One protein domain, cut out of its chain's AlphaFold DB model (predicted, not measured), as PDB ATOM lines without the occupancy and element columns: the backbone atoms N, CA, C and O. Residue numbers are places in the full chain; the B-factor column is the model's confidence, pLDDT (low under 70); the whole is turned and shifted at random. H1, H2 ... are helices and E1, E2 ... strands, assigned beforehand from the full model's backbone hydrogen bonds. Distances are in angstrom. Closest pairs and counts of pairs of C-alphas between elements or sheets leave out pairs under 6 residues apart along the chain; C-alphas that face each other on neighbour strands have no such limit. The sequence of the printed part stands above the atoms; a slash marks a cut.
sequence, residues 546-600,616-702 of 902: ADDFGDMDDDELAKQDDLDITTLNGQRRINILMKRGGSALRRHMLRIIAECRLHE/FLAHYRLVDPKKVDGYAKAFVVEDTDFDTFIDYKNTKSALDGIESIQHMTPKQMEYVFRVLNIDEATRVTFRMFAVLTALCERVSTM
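AT A GLANCE: This is residues 546 to 600 and 616 to 702 of the 902 residues of an uncharacterized protein of Mytilus coruscus (UniProt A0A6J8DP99). H6 is the core of a group of crossed helices, with H3, H4, H7 and H9 packed round it. H5 and H8 pack on H9, the short two-stranded ribbon E1 E2 sits near H6, H7 and H9, and H2 and then H1 lie out beyond H3. The printed part has 142 residues, with nine named helices and two named strands in the order H1 H2 H3 H4 H5 H6 E1 H7 H8 E2 H9; the sheet, order E1 - E2, is antiparallel and the class is mostly helix. The whole is compact, with a radius of gyration of the C-alphas of 15.3 A and spans of 44 by 35 by 29 A.

HOW THE PARTS SIT: H1, residues 546 to 549, and H2, residues 554 to 557, are close but not clearly touching; their closest C-alphas, of Phe 549 and Leu 557, are 7.9 A apart. H2 touches H3, residues 570 to 580, closest at the C-alphas of Asp 554 and Ile 576, 6.1 A. H3 touches the hub H6, residues 628 to 638, about perpendicular at 75 degrees, closest at the C-alphas of Ile 574 and Ala 634, 6.2 A. Opposite ways to H6 at steep tilts run H4, residues 582 to 595, at 57 degrees, touching closest at the C-alphas of Met 589 and Ala 632, 6.0 A; H7, residues 648 to 656, at 51 degrees, Ala 654 to Ala 634, 5.0 A; and H9, residues 686 to 701, at 66 degrees, touching with residues 686 to 693 alone, Ala 690 to Tyr 631, 6.3 A. H9 also touches H5, residues 616 to 622, with residues 687 to 691 alone, C-alphas of Val 691 and Tyr 620 closest at 5.5 A, and H8, residues 666 to 675, with residues 692 to 699 alone, Cys 696 and Val 672 at 6.6 A. E1, residues 645 to 647, and E2, residues 683 to 685, are antiparallel at 140 degrees, with N 646 and O 684 at 3.0 A and N 684 and O 646 at 2.9 A, within hydrogen-bond range. Every O i to N i+4 pair is within range in H7, H8 and H9, but 6 of 7 in H3, 9 of 10 in H4, 5 of 7 in H6 and 1 of 3 in H5, which has 2 of 4 O i to N i+3 pairs; H1 and H2 are too short for an i+4 pair.

IN THESE COORDINATES: C-alpha 546, where H1 begins, is at (135.717, 121.126, 88.758). H3 is 15.8 A long, H4 20.8 A, H6 15.9 A and H8 14.2 A. H9, 22.4 A, ends at C-alpha 701, (134.828, 91.080, 88.559).

THE WHOLE: The C-alphas farthest apart, of Asp 548 and Glu 600, are 51.4 A apart. Residues 601 to 615 are not printed, with 16.4 A between C-alphas 600 and 616. The link from H2 to H3 is long. The mean pLDDT of the printed part is 76.1, and 32 residues are under 70, among them 561 to 569.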
ATOM      1  N   ALA A 546     135.351 121.683  90.066       59.34
ATOM      2  CA  ALA A 546     135.717 121.126  88.758       59.34
ATOM      3  C   ALA A 546     134.683 121.474  87.665       59.34
ATOM      4  O   ALA A 546     135.059 121.844  86.553       59.34
ATOM      5  N   ASP A 547     133.396 121.463  88.020       59.53
ATOM      6  CA  ASP A 547     132.275 121.766  87.124       59.53
ATOM      7  C   ASP A 547     132.250 123.240  86.659       59.53
ATOM      8  O   ASP A 547     131.771 123.538  85.566       59.53
ATOM      9  N   ASP A 548     132.830 124.170  87.438       64.50
ATOM     10  CA  ASP A 548     132.929 125.601  87.086       64.50
ATOM     11  C   ASP A 548     133.906 125.862  85.911       64.50
ATOM     12  O   ASP A 548     133.997 126.994  85.422       64.50
ATOM     13  N   PHE A 549     134.673 124.851  85.476       60.59
ATOM     14  CA  PHE A 549     135.625 124.935  84.358       60.59
ATOM     15  C   PHE A 549     135.107 124.311  83.048       60.59
ATOM     16  O   PHE A 549     135.729 124.521  82.006       60.59
ATOM     17  N   GLY A 550     133.975 123.597  83.072       62.03
ATOM     18  CA  GLY A 550     133.420 122.904  81.902       62.03
ATOM     19  C   GLY A 550     134.272 121.721  81.419       62.03
ATOM     20  O   GLY A 550     135.018 121.115  82.192       62.03
ATOM     21  N   ASP A 551     134.170 121.405  80.126       65.38
ATOM     22  CA  ASP A 551     134.792 120.235  79.480       65.38
ATOM     23  C   ASP A 551     136.312 120.396  79.233       65.38
ATOM     24  O   ASP A 551     136.821 120.107  78.152       65.38
ATOM     25  N   MET A 552     137.056 120.892  80.228       72.25
ATOM     26  CA  MET A 552     138.521 120.983  80.185       72.25
ATOM     27  C   MET A 552     139.190 119.628  80.453       72.25
ATOM     28  O   MET A 552     138.855 118.930  81.414       72.25
ATOM     29  N   ASP A 553     140.211 119.304  79.659       71.31
ATOM     30  CA  ASP A 553     141.048 118.118  79.859       71.31
ATOM     31  C   ASP A 553     141.809 118.155  81.196       71.31
ATOM     32  O   ASP A 553     142.175 119.214  81.719       71.31
ATOM     33  N   ASP A 554     142.161 116.976  81.718       69.00
ATOM     34  CA  ASP A 554     142.954 116.818  82.948       69.00
ATOM     35  C   ASP A 554     144.316 117.535  82.888       69.00
ATOM     36  O   ASP A 554     144.874 117.898  83.924       69.00
ATOM     37  N   ASP A 555     144.887 117.726  81.695       68.31
ATOM     38  CA  ASP A 555     146.116 118.504  81.499       68.31
ATOM     39  C   ASP A 555     145.897 120.018  81.519       68.31
ATOM     40  O   ASP A 555     146.858 120.756  81.729       68.31
ATOM     41  N   GLU A 556     144.679 120.513  81.315       71.25
ATOM     42  CA  GLU A 556     144.351 121.932  81.472       71.25
ATOM     43  C   GLU A 556     143.952 122.232  82.916       71.25
ATOM     44  O   GLU A 556     144.520 123.137  83.532       71.25
ATOM     45  N   LEU A 557     143.090 121.397  83.504       72.06
ATOM     46  CA  LEU A 557     142.701 121.466  84.915       72.06
ATOM     47  C   LEU A 557     143.905 121.387  85.864       72.06
ATOM     48  O   LEU A 557     143.993 122.176  86.804       72.06
ATOM     49  N   ALA A 558     144.890 120.524  85.593       64.12
ATOM     50  CA  ALA A 558     146.107 120.437  86.407       64.12
ATOM     51  C   ALA A 558     146.996 121.699  86.376       64.12
ATOM     52  O   ALA A 558     147.873 121.843  87.229       64.12
ATOM     53  N   LYS A 559     146.775 122.617  85.422       72.00
ATOM     54  CA  LYS A 559     147.451 123.925  85.343       72.00
ATOM     55  C   LYS A 559     146.662 125.041  86.050       72.00
ATOM     56  O   LYS A 559     147.203 126.130  86.234       72.00
ATOM     57  N   GLN A 560     145.408 124.800  86.447       71.25
ATOM     58  CA  GLN A 560     144.563 125.793  87.112       71.25
ATOM     59  C   GLN A 560     144.839 125.832  88.621       71.25
ATOM     60  O   GLN A 560     144.371 124.989  89.385       71.25
ATOM     61  N   ASP A 561     145.546 126.871  89.078       63.22
ATOM     62  CA  ASP A 561     145.813 127.079  90.511       63.22
ATOM     63  C   ASP A 561     144.531 127.164  91.367       63.22
ATOM     64  O   ASP A 561     144.562 126.806  92.545       63.22
ATOM     65  N   ASP A 562     143.426 127.625  90.767       64.19
ATOM     66  CA  ASP A 562     142.125 127.895  91.401       64.19
ATOM     67  C   ASP A 562     141.183 126.678  91.491       64.19
ATOM     68  O   ASP A 562     140.055 126.793  91.975       64.19
ATOM     69  N   LEU A 563     141.617 125.510  91.019       69.50
ATOM     70  CA  LEU A 563     140.827 124.285  91.099       69.50
ATOM     71  C   LEU A 563     140.807 123.748  92.537       69.50
ATOM     72  O   LEU A 563     141.864 123.446  93.104       69.50
ATOM     73  N   ASP A 564     139.614 123.631  93.130       65.81
ATOM     74  CA  ASP A 564     139.450 123.041  94.457       65.81
ATOM     75  C   ASP A 564     139.644 121.521  94.400       65.81
ATOM     76  O   ASP A 564     138.778 120.764  93.956       65.81
ATOM     77  N   ILE A 565     140.800 121.083  94.897       66.19
ATOM     78  CA  ILE A 565     141.239 119.686  94.942       66.19
ATOM     79  C   ILE A 565     140.193 118.776  95.603       66.19
ATOM     80  O   ILE A 565     140.034 117.639  95.170       66.19
ATOM     81  N   THR A 566     139.440 119.250  96.604       63.38
ATOM     82  CA  THR A 566     138.458 118.393  97.302       63.38
ATOM     83  C   THR A 566     137.145 118.221  96.539       63.38
ATOM     84  O   THR A 566     136.233 117.588  97.061       63.38
ATOM     85  N   THR A 567     137.017 118.817  95.351       62.94
ATOM     86  CA  THR A 567     135.898 118.582  94.419       62.94
ATOM     87  C   THR A 567     136.255 117.537  93.361       62.94
ATOM     88  O   THR A 567     135.387 117.066  92.632       62.94
ATOM     89  N   LEU A 568     137.531 117.139  93.296       67.25
ATOM     90  CA  LEU A 568     138.010 116.069  92.437       67.25
ATOM     91  C   LEU A 568     137.893 114.727  93.162       67.25
ATOM     92  O   LEU A 568     138.533 114.502  94.194       67.25
ATOM     93  N   ASN A 569     137.136 113.821  92.548       68.12
ATOM     94  CA  ASN A 569     136.993 112.425  92.949       68.12
ATOM     95  C   ASN A 569     137.591 111.502  91.871       68.12
ATOM     96  O   ASN A 569     137.846 111.930  90.740       68.12
ATOM     97  N   GLY A 570     137.802 110.231  92.215       71.75
ATOM     98  CA  GLY A 570     138.200 109.194  91.262       71.75
ATOM     99  C   GLY A 570     139.544 109.424  90.567       71.75
ATOM    100  O   GLY A 570     140.409 110.162  91.042       71.75
ATOM    101  N   GLN A 571     139.732 108.798  89.404       73.94
ATOM    102  CA  GLN A 571     140.976 108.897  88.625       73.94
ATOM    103  C   GLN A 571     141.363 110.342  88.284       73.94
ATOM    104  O   GLN A 571     142.551 110.666  88.261       73.94
ATOM    105  N   ARG A 572     140.377 111.226  88.070       70.56
ATOM    106  CA  ARG A 572     140.599 112.645  87.749       70.56
ATOM    107  C   ARG A 572     141.405 113.349  88.845       70.56
ATOM    108  O   ARG A 572     142.347 114.082  88.550       70.56
ATOM    109  N   ARG A 573     141.098 113.050  90.116       76.75
ATOM    110  CA  ARG A 573     141.850 113.502  91.299       76.75
ATOM    111  C   ARG A 573     143.315 113.070  91.234       76.75
ATOM    112  O   ARG A 573     144.199 113.918  91.337       76.75
ATOM    113  N   ILE A 574     143.574 111.778  91.009       78.81
ATOM    114  CA  ILE A 574     144.935 111.221  90.929       78.81
ATOM    115  C   ILE A 574     145.705 111.823  89.754       78.81
ATOM    116  O   ILE A 574     146.838 112.263  89.935       78.81
ATOM    117  N   ASN A 575     145.105 111.884  88.563       79.19
ATOM    118  CA  ASN A 575     145.734 112.453  87.371       79.19
ATOM    119  C   ASN A 575     146.164 113.903  87.611       79.19
ATOM    120  O   ASN A 575     147.311 114.267  87.339       79.19
ATOM    121  N   ILE A 576     145.262 114.721  88.153       74.88
ATOM    122  CA  ILE A 576     145.514 116.135  88.426       74.88
ATOM    123  C   ILE A 576     146.553 116.306  89.542       74.88
ATOM    124  O   ILE A 576     147.467 117.118  89.390       74.88
ATOM    125  N   LEU A 577     146.503 115.518  90.622       74.38
ATOM    126  CA  LEU A 577     147.476 115.609  91.716       74.38
ATOM    127  C   LEU A 577     148.866 115.070  91.337       74.38
ATOM    128  O   LEU A 577     149.860 115.734  91.624       74.38
ATOM    129  N   MET A 578     148.969 113.971  90.583       78.44
ATOM    130  CA  MET A 578     150.243 113.470  90.034       78.44
ATOM    131  C   MET A 578     150.869 114.411  88.991       78.44
ATOM    132  O   MET A 578     152.091 114.393  88.788       78.44
ATOM    133  N   LYS A 579     150.062 115.251  88.330       74.62
ATOM    134  CA  LYS A 579     150.545 116.357  87.488       74.62
ATOM    135  C   LYS A 579     150.982 117.552  88.351       74.62
ATOM    136  O   LYS A 579     152.116 118.005  88.201       74.62
ATOM    137  N   ARG A 580     150.160 117.994  89.315       72.12
ATOM    138  CA  ARG A 580     150.411 119.158  90.196       72.12
ATOM    139  C   ARG A 580     151.605 118.966  91.148       72.12
ATOM    140  O   ARG A 580     152.380 119.896  91.342       72.12
ATOM    141  N   GLY A 581     151.802 117.761  91.691       66.44
ATOM    142  CA  GLY A 581     152.963 117.384  92.515       66.44
ATOM    143  C   GLY A 581     154.236 117.040  91.721       66.44
ATOM    144  O   GLY A 581     155.311 116.843  92.300       66.44
ATOM    145  N   GLY A 582     154.139 116.989  90.387       74.31
ATOM    146  CA  GLY A 582     155.269 116.957  89.459       74.31
ATOM    147  C   GLY A 582     156.308 115.863  89.731       74.31
ATOM    148  O   GLY A 582     155.997 114.678  89.858       74.31
ATOM    149  N   SER A 583     157.586 116.251  89.782       72.19
ATOM    150  CA  SER A 583     158.699 115.305  89.947       72.19
ATOM    151  C   SER A 583     158.885 114.793  91.378       72.19
ATOM    152  O   SER A 583     159.696 113.890  91.574       72.19
ATOM    153  N   ALA A 584     158.211 115.371  92.381       76.88
ATOM    154  CA  ALA A 584     158.337 114.949  93.776       76.88
ATOM    155  C   ALA A 584     157.572 113.642  94.015       76.88
ATOM    156  O   ALA A 584     158.195 112.629  94.330       76.88
ATOM    157  N   LEU A 585     156.265 113.639  93.726       79.06
ATOM    158  CA  LEU A 585     155.418 112.445  93.812       79.06
ATOM    159  C   LEU A 585     155.970 111.295  92.958       79.06
ATOM    160  O   LEU A 585     156.101 110.176  93.434       79.06
ATOM    161  N   ARG A 586     156.428 111.571  91.727       79.69
ATOM    162  CA  ARG A 586     157.035 110.542  90.856       79.69
ATOM    163  C   ARG A 586     158.303 109.907  91.442       79.69
ATOM    164  O   ARG A 586     158.541 108.727  91.211       79.69
ATOM    165  N   ARG A 587     159.112 110.651  92.208       79.12
ATOM    166  CA  ARG A 587     160.284 110.093  92.915       79.12
ATOM    167  C   ARG A 587     159.890 109.284  94.150       79.12
ATOM    168  O   ARG A 587     160.568 108.308  94.445       79.12
ATOM    169  N   HIS A 588     158.808 109.658  94.832       79.00
ATOM    170  CA  HIS A 588     158.251 108.878  95.943       79.00
ATOM    171  C   HIS A 588     157.645 107.557  95.456       79.00
ATOM    172  O   HIS A 588     157.997 106.496  95.955       79.00
ATOM    173  N   MET A 589     156.863 107.602  94.375       82.62
ATOM    174  CA  MET A 589     156.321 106.430  93.680       82.62
ATOM    175  C   MET A 589     157.418 105.430  93.288       82.62
ATOM    176  O   MET A 589     157.310 104.243  93.580       82.62
ATOM    177  N   LEU A 590     158.517 105.908  92.690       81.94
ATOM    178  CA  LEU A 590     159.664 105.060  92.345       81.94
ATOM    179  C   LEU A 590     160.402 104.502  93.575       81.94
ATOM    180  O   LEU A 590     160.954 103.408  93.486       81.94
ATOM    181  N   ARG A 591     160.405 105.217  94.710       80.50
ATOM    182  CA  ARG A 591     160.952 104.718  95.980       80.50
ATOM    183  C   ARG A 591     160.090 103.579  96.531       80.50
ATOM    184  O   ARG A 591     160.615 102.490  96.723       80.50
ATOM    185  N   ILE A 592     158.783 103.798  96.684       80.06
ATOM    186  CA  ILE A 592     157.828 102.793  97.182       80.06
ATOM    187  C   ILE A 592     157.870 101.523  96.322       80.06
ATOM    188  O   ILE A 592     157.969 100.417  96.852       80.06
ATOM    189  N   ILE A 593     157.876 101.663  94.990       80.88
ATOM    190  CA  ILE A 593     157.983 100.520  94.067       80.88
ATOM    191  C   ILE A 593     159.325  99.784  94.233       80.88
ATOM    192  O   ILE A 593     159.361  98.564  94.091       80.88
ATOM    193  N   ALA A 594     160.426 100.477  94.547       76.44
ATOM    194  CA  ALA A 594     161.712  99.835  94.826       76.44
ATOM    195  C   ALA A 594     161.731  99.118  96.190       76.44
ATOM    196  O   ALA A 594     162.202  97.988  96.271       76.44
ATOM    197  N   GLU A 595     161.171  99.725  97.237       70.19
ATOM    198  CA  GLU A 595     161.057  99.160  98.595       70.19
ATOM    199  C   GLU A 595     160.057  97.986  98.670       70.19
ATOM    200  O   GLU A 595     160.141  97.125  99.552       70.19
ATOM    201  N   CYS A 596     159.141  97.900  97.704       64.38
ATOM    202  CA  CYS A 596     158.183  96.804  97.553       64.38
ATOM    203  C   CYS A 596     158.567  95.792  96.461       64.38
ATOM    204  O   CYS A 596     157.784  94.892  96.155       64.38
ATOM    205  N   ARG A 597     159.782  95.869  95.898       63.22
ATOM    206  CA  ARG A 597     160.368  94.739  95.161       63.22
ATOM    207  C   ARG A 597     160.904  93.720  96.157       63.22
ATOM    208  O   ARG A 597     161.802  94.013  96.944       63.22
ATOM    209  N   LEU A 598     160.361  92.508  96.092       54.66
ATOM    210  CA  LEU A 598     160.790  91.372  96.901       54.66
ATOM    211  C   LEU A 598     162.217  90.958  96.506       54.66
ATOM    212  O   LEU A 598     162.416  90.175  95.579       54.66
ATOM    213  N   HIS A 599     163.220  91.496  97.196       42.47
ATOM    214  CA  HIS A 599     164.584  90.987  97.105       42.47
ATOM    215  C   HIS A 599     164.663  89.582  97.716       42.47
ATOM    216  O   HIS A 599     164.175  89.352  98.820       42.47
ATOM    217  N   GLU A 600     165.367  88.671  97.038       43.62
ATOM    218  CA  GLU A 600     165.576  87.271  97.455       43.62
ATOM    219  C   GLU A 600     166.178  87.143  98.873       43.62
ATOM    220  O   GLU A 600     165.957  86.161  99.577       43.62
ATOM    221  N   PHE A 616     150.729  89.230 104.501       65.06
ATOM    222  CA  PHE A 616     150.588  90.241 103.449       65.06
ATOM    223  C   PHE A 616     151.772  90.253 102.461       65.06
ATOM    224  O   PHE A 616     151.593  90.678 101.318       65.06
ATOM    225  N   LEU A 617     152.954  89.752 102.847       63.00
ATOM    226  CA  LEU A 617     154.132  89.668 101.982       63.00
ATOM    227  C   LEU A 617     153.996  88.531 100.955       63.00
ATOM    228  O   LEU A 617     154.327  88.715  99.779       63.00
ATOM    229  N   ALA A 618     153.466  87.378 101.368       65.31
ATOM    230  CA  ALA A 618     153.112  86.292 100.464       65.31
ATOM    231  C   ALA A 618     151.957  86.695  99.540       65.31
ATOM    232  O   ALA A 618     152.076  86.524  98.324       65.31
ATOM    233  N   HIS A 619     150.885  87.301 100.061       68.69
ATOM    234  CA  HIS A 619     149.737  87.705  99.238       68.69
ATOM    235  C   HIS A 619     150.065  88.837  98.252       68.69
ATOM    236  O   HIS A 619     149.480  88.880  97.172       68.69
ATOM    237  N   TYR A 620     151.054  89.694  98.536       67.25
ATOM    238  CA  TYR A 620     151.543  90.695  97.576       67.25
ATOM    239  C   TYR A 620     152.098  90.060  96.281       67.25
ATOM    240  O   TYR A 620     152.056  90.684  95.222       67.25
ATOM    241  N   ARG A 621     152.534  88.789  96.312       69.12
ATOM    242  CA  ARG A 621     152.945  88.035  95.106       69.12
ATOM    243  C   ARG A 621     151.787  87.718  94.152       69.12
ATOM    244  O   ARG A 621     152.041  87.412  92.993       69.12
ATOM    245  N   LEU A 622     150.538  87.783  94.623       71.69
ATOM    246  CA  LEU A 622     149.325  87.545  93.828       71.69
ATOM    247  C   LEU A 622     148.828  88.801  93.090       71.69
ATOM    248  O   LEU A 622     147.818  88.744  92.386       71.69
ATOM    249  N   VAL A 623     149.502  89.941  93.273       77.69
ATOM    250  CA  VAL A 623     149.139  91.225  92.669       77.69
ATOM    251  C   VAL A 623     149.779  91.349  91.285       77.69
ATOM    252  O   VAL A 623     150.993  91.206  91.140       77.69
ATOM    253  N   ASP A 624     148.979  91.673  90.266       75.69
ATOM    254  CA  ASP A 624     149.459  91.872  88.894       75.69
ATOM    255  C   ASP A 624     150.578  92.932  88.830       75.69
ATOM    256  O   ASP A 624     150.300  94.123  89.025       75.69
ATOM    257  N   PRO A 625     151.824  92.587  88.442       75.19
ATOM    258  CA  PRO A 625     152.927  93.554  88.402       75.19
ATOM    259  C   PRO A 625     152.701  94.677  87.374       75.19
ATOM    260  O   PRO A 625     153.315  95.735  87.470       75.19
ATOM    261  N   LYS A 626     151.787  94.476  86.415       80.75
ATOM    262  CA  LYS A 626     151.332  95.499  85.456       80.75
ATOM    263  C   LYS A 626     150.408  96.552  86.088       80.75
ATOM    264  O   LYS A 626     150.342  97.667  85.581       80.75
ATOM    265  N   LYS A 627     149.691  96.209  87.167       80.56
ATOM    266  CA  LYS A 627     148.711  97.078  87.845       80.56
ATOM    267  C   LYS A 627     149.287  97.803  89.066       80.56
ATOM    268  O   LYS A 627     148.762  98.849  89.442       80.56
ATOM    269  N   VAL A 628     150.406  97.322  89.622       82.44
ATOM    270  CA  VAL A 628     151.150  97.975  90.723       82.44
ATOM    271  C   VAL A 628     151.439  99.456  90.430       82.44
ATOM    272  O   VAL A 628     151.239 100.295  91.302       82.44
ATOM    273  N   ASP A 629     151.796  99.811  89.192       82.69
ATOM    274  CA  ASP A 629     152.001 101.201  88.745       82.69
ATOM    275  C   ASP A 629     150.722 102.067  88.764       82.69
ATOM    276  O   ASP A 629     150.799 103.296  88.723       82.69
ATOM    277  N   GLY A 630     149.535 101.458  88.761       81.75
ATOM    278  CA  GLY A 630     148.251 102.127  88.979       81.75
ATOM    279  C   GLY A 630     148.006 102.367  90.466       81.75
ATOM    280  O   GLY A 630     147.806 103.507  90.884       81.75
ATOM    281  N   TYR A 631     148.125 101.312  91.275       86.38
ATOM    282  CA  TYR A 631     147.946 101.384  92.728       86.38
ATOM    283  C   TYR A 631     148.959 102.340  93.386       86.38
ATOM    284  O   TYR A 631     148.598 103.113  94.269       86.38
ATOM    285  N   ALA A 632     150.208 102.373  92.906       84.56
ATOM    286  CA  ALA A 632     151.241 103.282  93.400       84.56
ATOM    287  C   ALA A 632     150.894 104.762  93.167       84.56
ATOM    288  O   ALA A 632     151.211 105.592  94.013       84.56
ATOM    289  N   LYS A 633     150.207 105.108  92.068       83.75
ATOM    290  CA  LYS A 633     149.725 106.483  91.825       83.75
ATOM    291  C   LYS A 633     148.603 106.864  92.787       83.75
ATOM    292  O   LYS A 633     148.574 108.003  93.235       83.75
ATOM    293  N   ALA A 634     147.706 105.929  93.103       84.50
ATOM    294  CA  ALA A 634     146.626 106.150  94.060       84.50
ATOM    295  C   ALA A 634     147.158 106.361  95.484       84.50
ATOM    296  O   ALA A 634     146.815 107.344  96.134       84.50
ATOM    297  N   PHE A 635     148.065 105.488  95.925       85.69
ATOM    298  CA  PHE A 635     148.703 105.560  97.239       85.69
ATOM    299  C   PHE A 635     149.490 106.870  97.430       85.69
ATOM    300  O   PHE A 635     149.237 107.630  98.359       85.69
ATOM    301  N   VAL A 636     150.392 107.190  96.495       84.56
ATOM    302  CA  VAL A 636     151.291 108.365  96.555       84.56
ATOM    303  C   VAL A 636     150.557 109.711  96.546       84.56
ATOM    304  O   VAL A 636     151.149 110.729  96.892       84.56
ATOM    305  N   VAL A 637     149.292 109.745  96.128       82.56
ATOM    306  CA  VAL A 637     148.482 110.970  96.112       82.56
ATOM    307  C   VAL A 637     147.863 111.283  97.481       82.56
ATOM    308  O   VAL A 637     147.673 112.459  97.788       82.56
ATOM    309  N   GLU A 638     147.604 110.268  98.312       82.31
ATOM    310  CA  GLU A 638     147.016 110.426  99.653       82.31
ATOM    311  C   GLU A 638     148.042 110.249 100.802       82.31
ATOM    312  O   GLU A 638     147.750 110.610 101.944       82.31
ATOM    313  N   ASP A 639     149.253 109.754 100.505       83.81
ATOM    314  CA  ASP A 639     150.459 109.832 101.352       83.81
ATOM    315  C   ASP A 639     151.034 111.266 101.300       83.81
ATOM    316  O   ASP A 639     151.881 111.606 100.468       83.81
ATOM    317  N   THR A 640     150.491 112.153 102.142       77.12
ATOM    318  CA  THR A 640     150.788 113.601 102.096       77.12
ATOM    319  C   THR A 640     152.081 114.010 102.803       77.12
ATOM    320  O   THR A 640     152.634 115.077 102.519       77.12
ATOM    321  N   ASP A 641     152.549 113.183 103.733       80.00
ATOM    322  CA  ASP A 641     153.697 113.402 104.609       80.00
ATOM    323  C   ASP A 641     154.920 112.541 104.246       80.00
ATOM    324  O   ASP A 641     156.009 112.773 104.780       80.00
ATOM    325  N   PHE A 642     154.793 111.688 103.222       76.50
ATOM    326  CA  PHE A 642     155.847 110.861 102.627       76.50
ATOM    327  C   PHE A 642     156.395 109.774 103.572       76.50
ATOM    328  O   PHE A 642     157.557 109.371 103.427       76.50
ATOM    329  N   ASP A 643     155.584 109.304 104.528       77.12
ATOM    330  CA  ASP A 643     155.979 108.331 105.562       77.12
ATOM    331  C   ASP A 643     155.746 106.856 105.157       77.12
ATOM    332  O   ASP A 643     156.282 105.951 105.798       77.12
ATOM    333  N   THR A 644     155.056 106.623 104.031       77.44
ATOM    334  CA  THR A 644     154.688 105.314 103.445       77.44
ATOM    335  C   THR A 644     153.630 104.497 104.204       77.44
ATOM    336  O   THR A 644     153.412 103.322 103.885       77.44
ATOM    337  N   PHE A 645     152.905 105.126 105.130       83.69
ATOM    338  CA  PHE A 645     151.686 104.606 105.750       83.69
ATOM    339  C   PHE A 645     150.473 105.466 105.366       83.69
ATOM    340  O   PHE A 645     150.586 106.657 105.098       83.69
ATOM    341  N   ILE A 646     149.283 104.863 105.340       82.44
ATOM    342  CA  ILE A 646     148.030 105.572 105.052       82.44
ATOM    343  C   ILE A 646     146.954 105.201 106.082       82.44
ATOM    344  O   ILE A 646     146.691 104.021 106.322       82.44
ATOM    345  N   ASP A 647     146.314 106.221 106.662       83.44
ATOM    346  CA  ASP A 647     145.147 106.096 107.549       83.44
ATOM    347  C   ASP A 647     143.901 105.617 106.786       83.44
ATOM    348  O   ASP A 647     143.630 106.072 105.675       83.44
ATOM    349  N   TYR A 648     143.053 104.813 107.436       82.12
ATOM    350  CA  TYR A 648     141.812 104.222 106.898       82.12
ATOM    351  C   TYR A 648     140.926 105.153 106.036       82.12
ATOM    352  O   TYR A 648     140.325 104.724 105.046       82.12
ATOM    353  N   LYS A 649     140.837 106.445 106.382       83.12
ATOM    354  CA  LYS A 649     140.078 107.451 105.609       83.12
ATOM    355  C   LYS A 649     140.741 107.767 104.268       83.12
ATOM    356  O   LYS A 649     140.072 107.752 103.237       83.12
ATOM    357  N   ASN A 650     142.049 107.989 104.288       83.19
ATOM    358  CA  ASN A 650     142.862 108.225 103.102       83.19
ATOM    359  C   ASN A 650     142.940 106.945 102.248       83.19
ATOM    360  O   ASN A 650     142.902 107.030 101.023       83.19
ATOM    361  N   THR A 651     142.929 105.753 102.866       83.88
ATOM    362  CA  THR A 651     142.823 104.469 102.151       83.88
ATOM    363  C   THR A 651     141.553 104.411 101.299       83.88
ATOM    364  O   THR A 651     141.626 104.024 100.137       83.88
ATOM    365  N   LYS A 652     140.396 104.844 101.828       83.50
ATOM    366  CA  LYS A 652     139.143 104.922 101.052       83.50
ATOM    367  C   LYS A 652     139.257 105.895  99.874       83.50
ATOM    368  O   LYS A 652     138.985 105.489  98.750       83.50
ATOM    369  N   SER A 653     139.756 107.112 100.096       82.56
ATOM    370  CA  SER A 653     139.942 108.092  99.011       82.56
ATOM    371  C   SER A 653     140.952 107.653  97.939       82.56
ATOM    372  O   SER A 653     140.783 107.999  96.771       82.56
ATOM    373  N   ALA A 654     141.960 106.851  98.295       84.19
ATOM    374  CA  ALA A 654     142.864 106.232  97.328       84.19
ATOM    375  C   ALA A 654     142.171 105.126  96.501       84.19
ATOM    376  O   ALA A 654     142.451 104.986  95.310       84.19
ATOM    377  N   LEU A 655     141.250 104.361  97.100       84.62
ATOM    378  CA  LEU A 655     140.498 103.297  96.417       84.62
ATOM    379  C   LEU A 655     139.474 103.838  95.421       84.62
ATOM    380  O   LEU A 655     139.399 103.320  94.308       84.62
ATOM    381  N   ASP A 656     138.762 104.914  95.778       82.75
ATOM    382  CA  ASP A 656     137.856 105.634  94.867       82.75
ATOM    383  C   ASP A 656     138.570 106.017  93.554       82.75
ATOM    384  O   ASP A 656     137.970 106.073  92.481       82.75
ATOM    385  N   GLY A 657     139.881 106.265  93.641       78.00
ATOM    386  CA  GLY A 657     140.763 106.629  92.541       78.00
ATOM    387  C   GLY A 657     141.041 105.547  91.489       78.00
ATOM    388  O   GLY A 657     141.615 105.868  90.448       78.00
ATOM    389  N   ILE A 658     140.660 104.288  91.718       81.19
ATOM    390  CA  ILE A 658     141.000 103.154  90.845       81.19
ATOM    391  C   ILE A 658     139.791 102.756  89.994       81.19
ATOM    392  O   ILE A 658     138.724 102.457  90.519       81.19
ATOM    393  N   GLU A 659     139.978 102.713  88.671       75.31
ATOM    394  CA  GLU A 659     138.931 102.437  87.669       75.31
ATOM    395  C   GLU A 659     138.101 101.190  88.002       75.31
ATOM    396  O   GLU A 659     136.887 101.291  88.176       75.31
ATOM    397  N   SER A 660     138.766 100.050  88.227       76.06
ATOM    398  CA  SER A 660     138.137  98.757  88.530       76.06
ATOM    399  C   SER A 660     137.296  98.737  89.819       76.06
ATOM    400  O   SER A 660     136.588  97.762  90.061       76.06
ATOM    401  N   ILE A 661     137.378  99.769  90.668       78.31
ATOM    402  CA  ILE A 661     136.714  99.844  91.980       78.31
ATOM    403  C   ILE A 661     135.505 100.805  91.955       78.31
ATOM    404  O   ILE A 661     134.598 100.660  92.774       78.31
ATOM    405  N   GLN A 662     135.405 101.722  90.979       77.19
ATOM    406  CA  GLN A 662     134.365 102.773  90.927       77.19
ATOM    407  C   GLN A 662     132.914 102.255  90.883       77.19
ATOM    408  O   GLN A 662     131.986 102.993  91.210       77.19
ATOM    409  N   HIS A 663     132.697 101.004  90.475       75.25
ATOM    410  CA  HIS A 663     131.369 100.379  90.408       75.25
ATOM    411  C   HIS A 663     131.013  99.539  91.647       75.25
ATOM    412  O   HIS A 663     129.945  98.926  91.686       75.25
ATOM    413  N   MET A 664     131.885  99.485  92.658       80.12
ATOM    414  CA  MET A 664     131.699  98.633  93.831       80.12
ATOM    415  C   MET A 664     130.800  99.289  94.893       80.12
ATOM    416  O   MET A 664     130.929 100.467  95.216       80.12
ATOM    417  N   THR A 665     129.876  98.518  95.475       82.69
ATOM    418  CA  THR A 665     128.973  99.025  96.521       82.69
ATOM    419  C   THR A 665     129.716  99.262  97.847       82.69
ATOM    420  O   THR A 665     130.680  98.552  98.157       82.69
ATOM    421  N   PRO A 666     129.243 100.178  98.717       81.81
ATOM    422  CA  PRO A 666     129.869 100.407 100.023       81.81
ATOM    423  C   PRO A 666     129.879  99.158 100.922       81.81
ATOM    424  O   PRO A 666     130.799  99.001 101.719       81.81
ATOM    425  N   LYS A 667     128.923  98.229 100.757       82.44
ATOM    426  CA  LYS A 667     128.928  96.924 101.447       82.44
ATOM    427  C   LYS A 667     130.067  96.013 100.986       82.44
ATOM    428  O   LYS A 667     130.654  95.323 101.810       82.44
ATOM    429  N   GLN A 668     130.367  95.990  99.688       83.19
ATOM    430  CA  GLN A 668     131.473  95.204  99.128       83.19
ATOM    431  C   GLN A 668     132.834  95.793  99.545       83.19
ATOM    432  O   GLN A 668     133.740  95.042  99.893       83.19
ATOM    433  N   MET A 669     132.947  97.124  99.635       83.81
ATOM    434  CA  MET A 669     134.101  97.792 100.260       83.81
ATOM    435  C   MET A 669     134.252  97.401 101.740       83.81
ATOM    436  O   MET A 669     135.331  96.999 102.171       83.81
ATOM    437  N   GLU A 670     133.173  97.473 102.525       83.00
ATOM    438  CA  GLU A 670     133.184  97.100 103.948       83.00
ATOM    439  C   GLU A 670     133.510  95.613 104.168       83.00
ATOM    440  O   GLU A 670     134.244  95.272 105.094       83.00
ATOM    441  N   TYR A 671     133.031  94.735 103.282       83.81
ATOM    442  CA  TYR A 671     133.410  93.325 103.237       83.81
ATOM    443  C   TYR A 671     134.925  93.152 103.079       83.81
ATOM    444  O   TYR A 671     135.534  92.475 103.903       83.81
ATOM    445  N   VAL A 672     135.551  93.805 102.093       83.56
ATOM    446  CA  VAL A 672     137.005  93.705 101.867       83.56
ATOM    447  C   VAL A 672     137.810  94.170 103.089       83.56
ATOM    448  O   VAL A 672     138.740  93.474 103.499       83.56
ATOM    449  N   PHE A 673     137.430  95.286 103.723       84.44
ATOM    450  CA  PHE A 673     138.092  95.745 104.953       84.44
ATOM    451  C   PHE A 673     137.986  94.713 106.091       84.44
ATOM    452  O   PHE A 673     138.990  94.426 106.741       84.44
ATOM    453  N   ARG A 674     136.811  94.097 106.295       80.94
ATOM    454  CA  ARG A 674     136.609  93.052 107.318       80.94
ATOM    455  C   ARG A 674     137.359  91.751 107.002       80.94
ATOM    456  O   ARG A 674     137.894  91.136 107.916       80.94
ATOM    457  N   VAL A 675     137.444  91.339 105.733       79.69
ATOM    458  CA  VAL A 675     138.189  90.135 105.297       79.69
ATOM    459  C   VAL A 675     139.691  90.264 105.584       79.69
ATOM    460  O   VAL A 675     140.352  89.304 105.993       79.69
ATOM    461  N   LEU A 676     140.235  91.464 105.383       76.75
ATOM    462  CA  LEU A 676     141.650  91.766 105.596       76.75
ATOM    463  C   LEU A 676     141.968  92.246 107.024       76.75
ATOM    464  O   LEU A 676     143.125  92.541 107.309       76.75
ATOM    465  N   ASN A 677     140.976  92.275 107.923       76.56
ATOM    466  CA  ASN A 677     141.081  92.739 109.311       76.56
ATOM    467  C   ASN A 677     141.625  94.191 109.426       76.56
ATOM    468  O   ASN A 677     142.480  94.482 110.263       76.56
ATOM    469  N   ILE A 678     141.149  95.100 108.564       77.19
ATOM    470  CA  ILE A 678     141.583  96.508 108.482       77.19
ATOM    471  C   ILE A 678     140.567  97.413 109.199       77.19
ATOM    472  O   ILE A 678     139.572  97.858 108.619       77.19
ATOM    473  N   ASP A 679     140.843  97.681 110.478       72.12
ATOM    474  CA  ASP A 679     140.074  98.585 111.344       72.12
ATOM    475  C   ASP A 679     140.465 100.063 111.154       72.12
ATOM    476  O   ASP A 679     141.542 100.377 110.645       72.12
ATOM    477  N   GLU A 680     139.650 100.993 111.671       69.25
ATOM    478  CA  GLU A 680     139.899 102.447 111.595       69.25
ATOM    479  C   GLU A 680     141.230 102.911 112.223       69.25
ATOM    480  O   GLU A 680     141.697 104.009 111.924       69.25
ATOM    481  N   ALA A 681     141.832 102.092 113.093       68.50
ATOM    482  CA  ALA A 681     143.118 102.350 113.746       68.50
ATOM    483  C   ALA A 681     144.318 101.671 113.053       68.50
ATOM    484  O   ALA A 681     145.455 101.837 113.501       68.50
ATOM    485  N   THR A 682     144.092 100.887 111.994       74.88
ATOM    486  CA  THR A 682     145.173 100.230 111.248       74.88
ATOM    487  C   THR A 682     145.846 101.204 110.283       74.88
ATOM    488  O   THR A 682     145.193 102.018 109.628       74.88
ATOM    489  N   ARG A 683     147.178 101.122 110.199       78.50
ATOM    490  CA  ARG A 683     147.990 101.875 109.239       78.50
ATOM    491  C   ARG A 683     148.286 100.988 108.043       78.50
ATOM    492  O   ARG A 683     148.923  99.950 108.198       78.50
ATOM    493  N   VAL A 684     147.849 101.399 106.859       81.38
ATOM    494  CA  VAL A 684     147.972 100.590 105.644       81.38
ATOM    495  C   VAL A 684     149.288 100.928 104.939       81.38
ATOM    496  O   VAL A 684     149.455 102.044 104.449       81.38
ATOM    497  N   THR A 685     150.226  99.977 104.872       85.00
ATOM    498  CA  THR A 685     151.442 100.105 104.043       85.00
ATOM    499  C   THR A 685     151.122  99.865 102.568       85.00
ATOM    500  O   THR A 685     150.094  99.273 102.237       85.00
ATOM    501  N   PHE A 686     152.007 100.264 101.646       83.31
ATOM    502  CA  PHE A 686     151.767 100.043 100.211       83.31
ATOM    503  C   PHE A 686     151.537  98.565  99.844       83.31
ATOM    504  O   PHE A 686     150.743  98.268  98.954       83.31
ATOM    505  N   ARG A 687     152.180  97.625 100.551       80.69
ATOM    506  CA  ARG A 687     151.996  96.179 100.332       80.69
ATOM    507  C   ARG A 687     150.583  95.736 100.713       80.69
ATOM    508  O   ARG A 687     149.909  95.103  99.905       80.69
ATOM    509  N   MET A 688     150.113  96.142 101.895       81.12
ATOM    510  CA  MET A 688     148.737  95.905 102.349       81.12
ATOM    511  C   MET A 688     147.718  96.581 101.422       81.12
ATOM    512  O   MET A 688     146.719  95.964 101.060       81.12
ATOM    513  N   PHE A 689     147.998  97.811 100.973       86.12
ATOM    514  CA  PHE A 689     147.165  98.524 100.006       86.12
ATOM    515  C   PHE A 689     147.055  97.756  98.688       86.12
ATOM    516  O   PHE A 689     145.946  97.514  98.237       86.12
ATOM    517  N   ALA A 690     148.170  97.314  98.102       86.12
ATOM    518  CA  ALA A 690     148.183  96.590  96.830       86.12
ATOM    519  C   ALA A 690     147.483  95.215  96.897       86.12
ATOM    520  O   ALA A 690     146.841  94.800  95.934       86.12
ATOM    521  N   VAL A 691     147.564  94.520  98.038       84.56
ATOM    522  CA  VAL A 691     146.775  93.299  98.296       84.56
ATOM    523  C   VAL A 691     145.282  93.628  98.391       84.56
ATOM    524  O   VAL A 691     144.458  92.931  97.799       84.56
ATOM    525  N   LEU A 692     144.925  94.717  99.079       86.31
ATOM    526  CA  LEU A 692     143.541  95.170  99.188       86.31
ATOM    527  C   LEU A 692     142.972  95.630  97.838       86.31
ATOM    528  O   LEU A 692     141.848  95.260  97.512       86.31
ATOM    529  N   THR A 693     143.720  96.385  97.028       85.44
ATOM    530  CA  THR A 693     143.260  96.838  95.704       85.44
ATOM    531  C   THR A 693     143.044  95.667  94.753       85.44
ATOM    532  O   THR A 693     142.060  95.669  94.016       85.44
ATOM    533  N   ALA A 694     143.905  94.646  94.809       85.69
ATOM    534  CA  ALA A 694     143.720  93.403  94.066       85.69
ATOM    535  C   ALA A 694     142.469  92.636  94.531       85.69
ATOM    536  O   ALA A 694     141.723  92.138  93.689       85.69
ATOM    537  N   LEU A 695     142.192  92.575  95.840       85.12
ATOM    538  CA  LEU A 695     140.969  91.943  96.347       85.12
ATOM    539  C   LEU A 695     139.709  92.734  95.948       85.12
ATOM    540  O   LEU A 695     138.738  92.131  95.503       85.12
ATOM    541  N   CYS A 696     139.729  94.070  96.025       85.69
ATOM    542  CA  CYS A 696     138.637  94.924  95.540       85.69
ATOM    543  C   CYS A 696     138.352  94.721  94.044       85.69
ATOM    544  O   CYS A 696     137.192  94.627  93.653       85.69
ATOM    545  N   GLU A 697     139.395  94.637  93.211       85.06
ATOM    546  CA  GLU A 697     139.248  94.385  91.775       85.06
ATOM    547  C   GLU A 697     138.641  93.004  91.491       85.06
ATOM    548  O   GLU A 697     137.761  92.890  90.645       85.06
ATOM    549  N   ARG A 698     139.025  91.958  92.235       81.31
ATOM    550  CA  ARG A 698     138.412  90.629  92.056       81.31
ATOM    551  C   ARG A 698     136.977  90.556  92.588       81.31
ATOM    552  O   ARG A 698     136.139  89.882  91.992       81.31
ATOM    553  N   VAL A 699     136.649  91.312  93.640       82.25
ATOM    554  CA  VAL A 699     135.266  91.468  94.129       82.25
ATOM    555  C   VAL A 699     134.381  92.210  93.116       82.25
ATOM    556  O   VAL A 699     133.192  91.895  93.026       82.25
ATOM    557  N   SER A 700     134.919  93.140  92.314       80.75
ATOM    558  CA  SER A 700     134.147  93.796  91.250       80.75
ATOM    559  C   SER A 700     134.003  92.943  89.980       80.75
ATOM    560  O   SER A 700     132.960  93.032  89.330       80.75
ATOM    561  N   THR A 701     134.955  92.052  89.669       81.50
ATOM    562  CA  THR A 701     134.828  91.080  88.559       81.50
ATOM    563  C   THR A 701     133.971  89.848  88.873       81.50
ATOM    564  O   THR A 701     133.684  89.079  87.961       81.50
ATOM    565  N   MET A 702     133.545  89.635  90.127       73.38
ATOM    566  CA  MET A 702     132.705  88.486  90.506       73.38
ATOM    567  C   MET A 702     131.392  88.385  89.715       73.38
ATOM    568  O   MET A 702     130.851  89.369  89.201       73.38
TER     569      MET A 702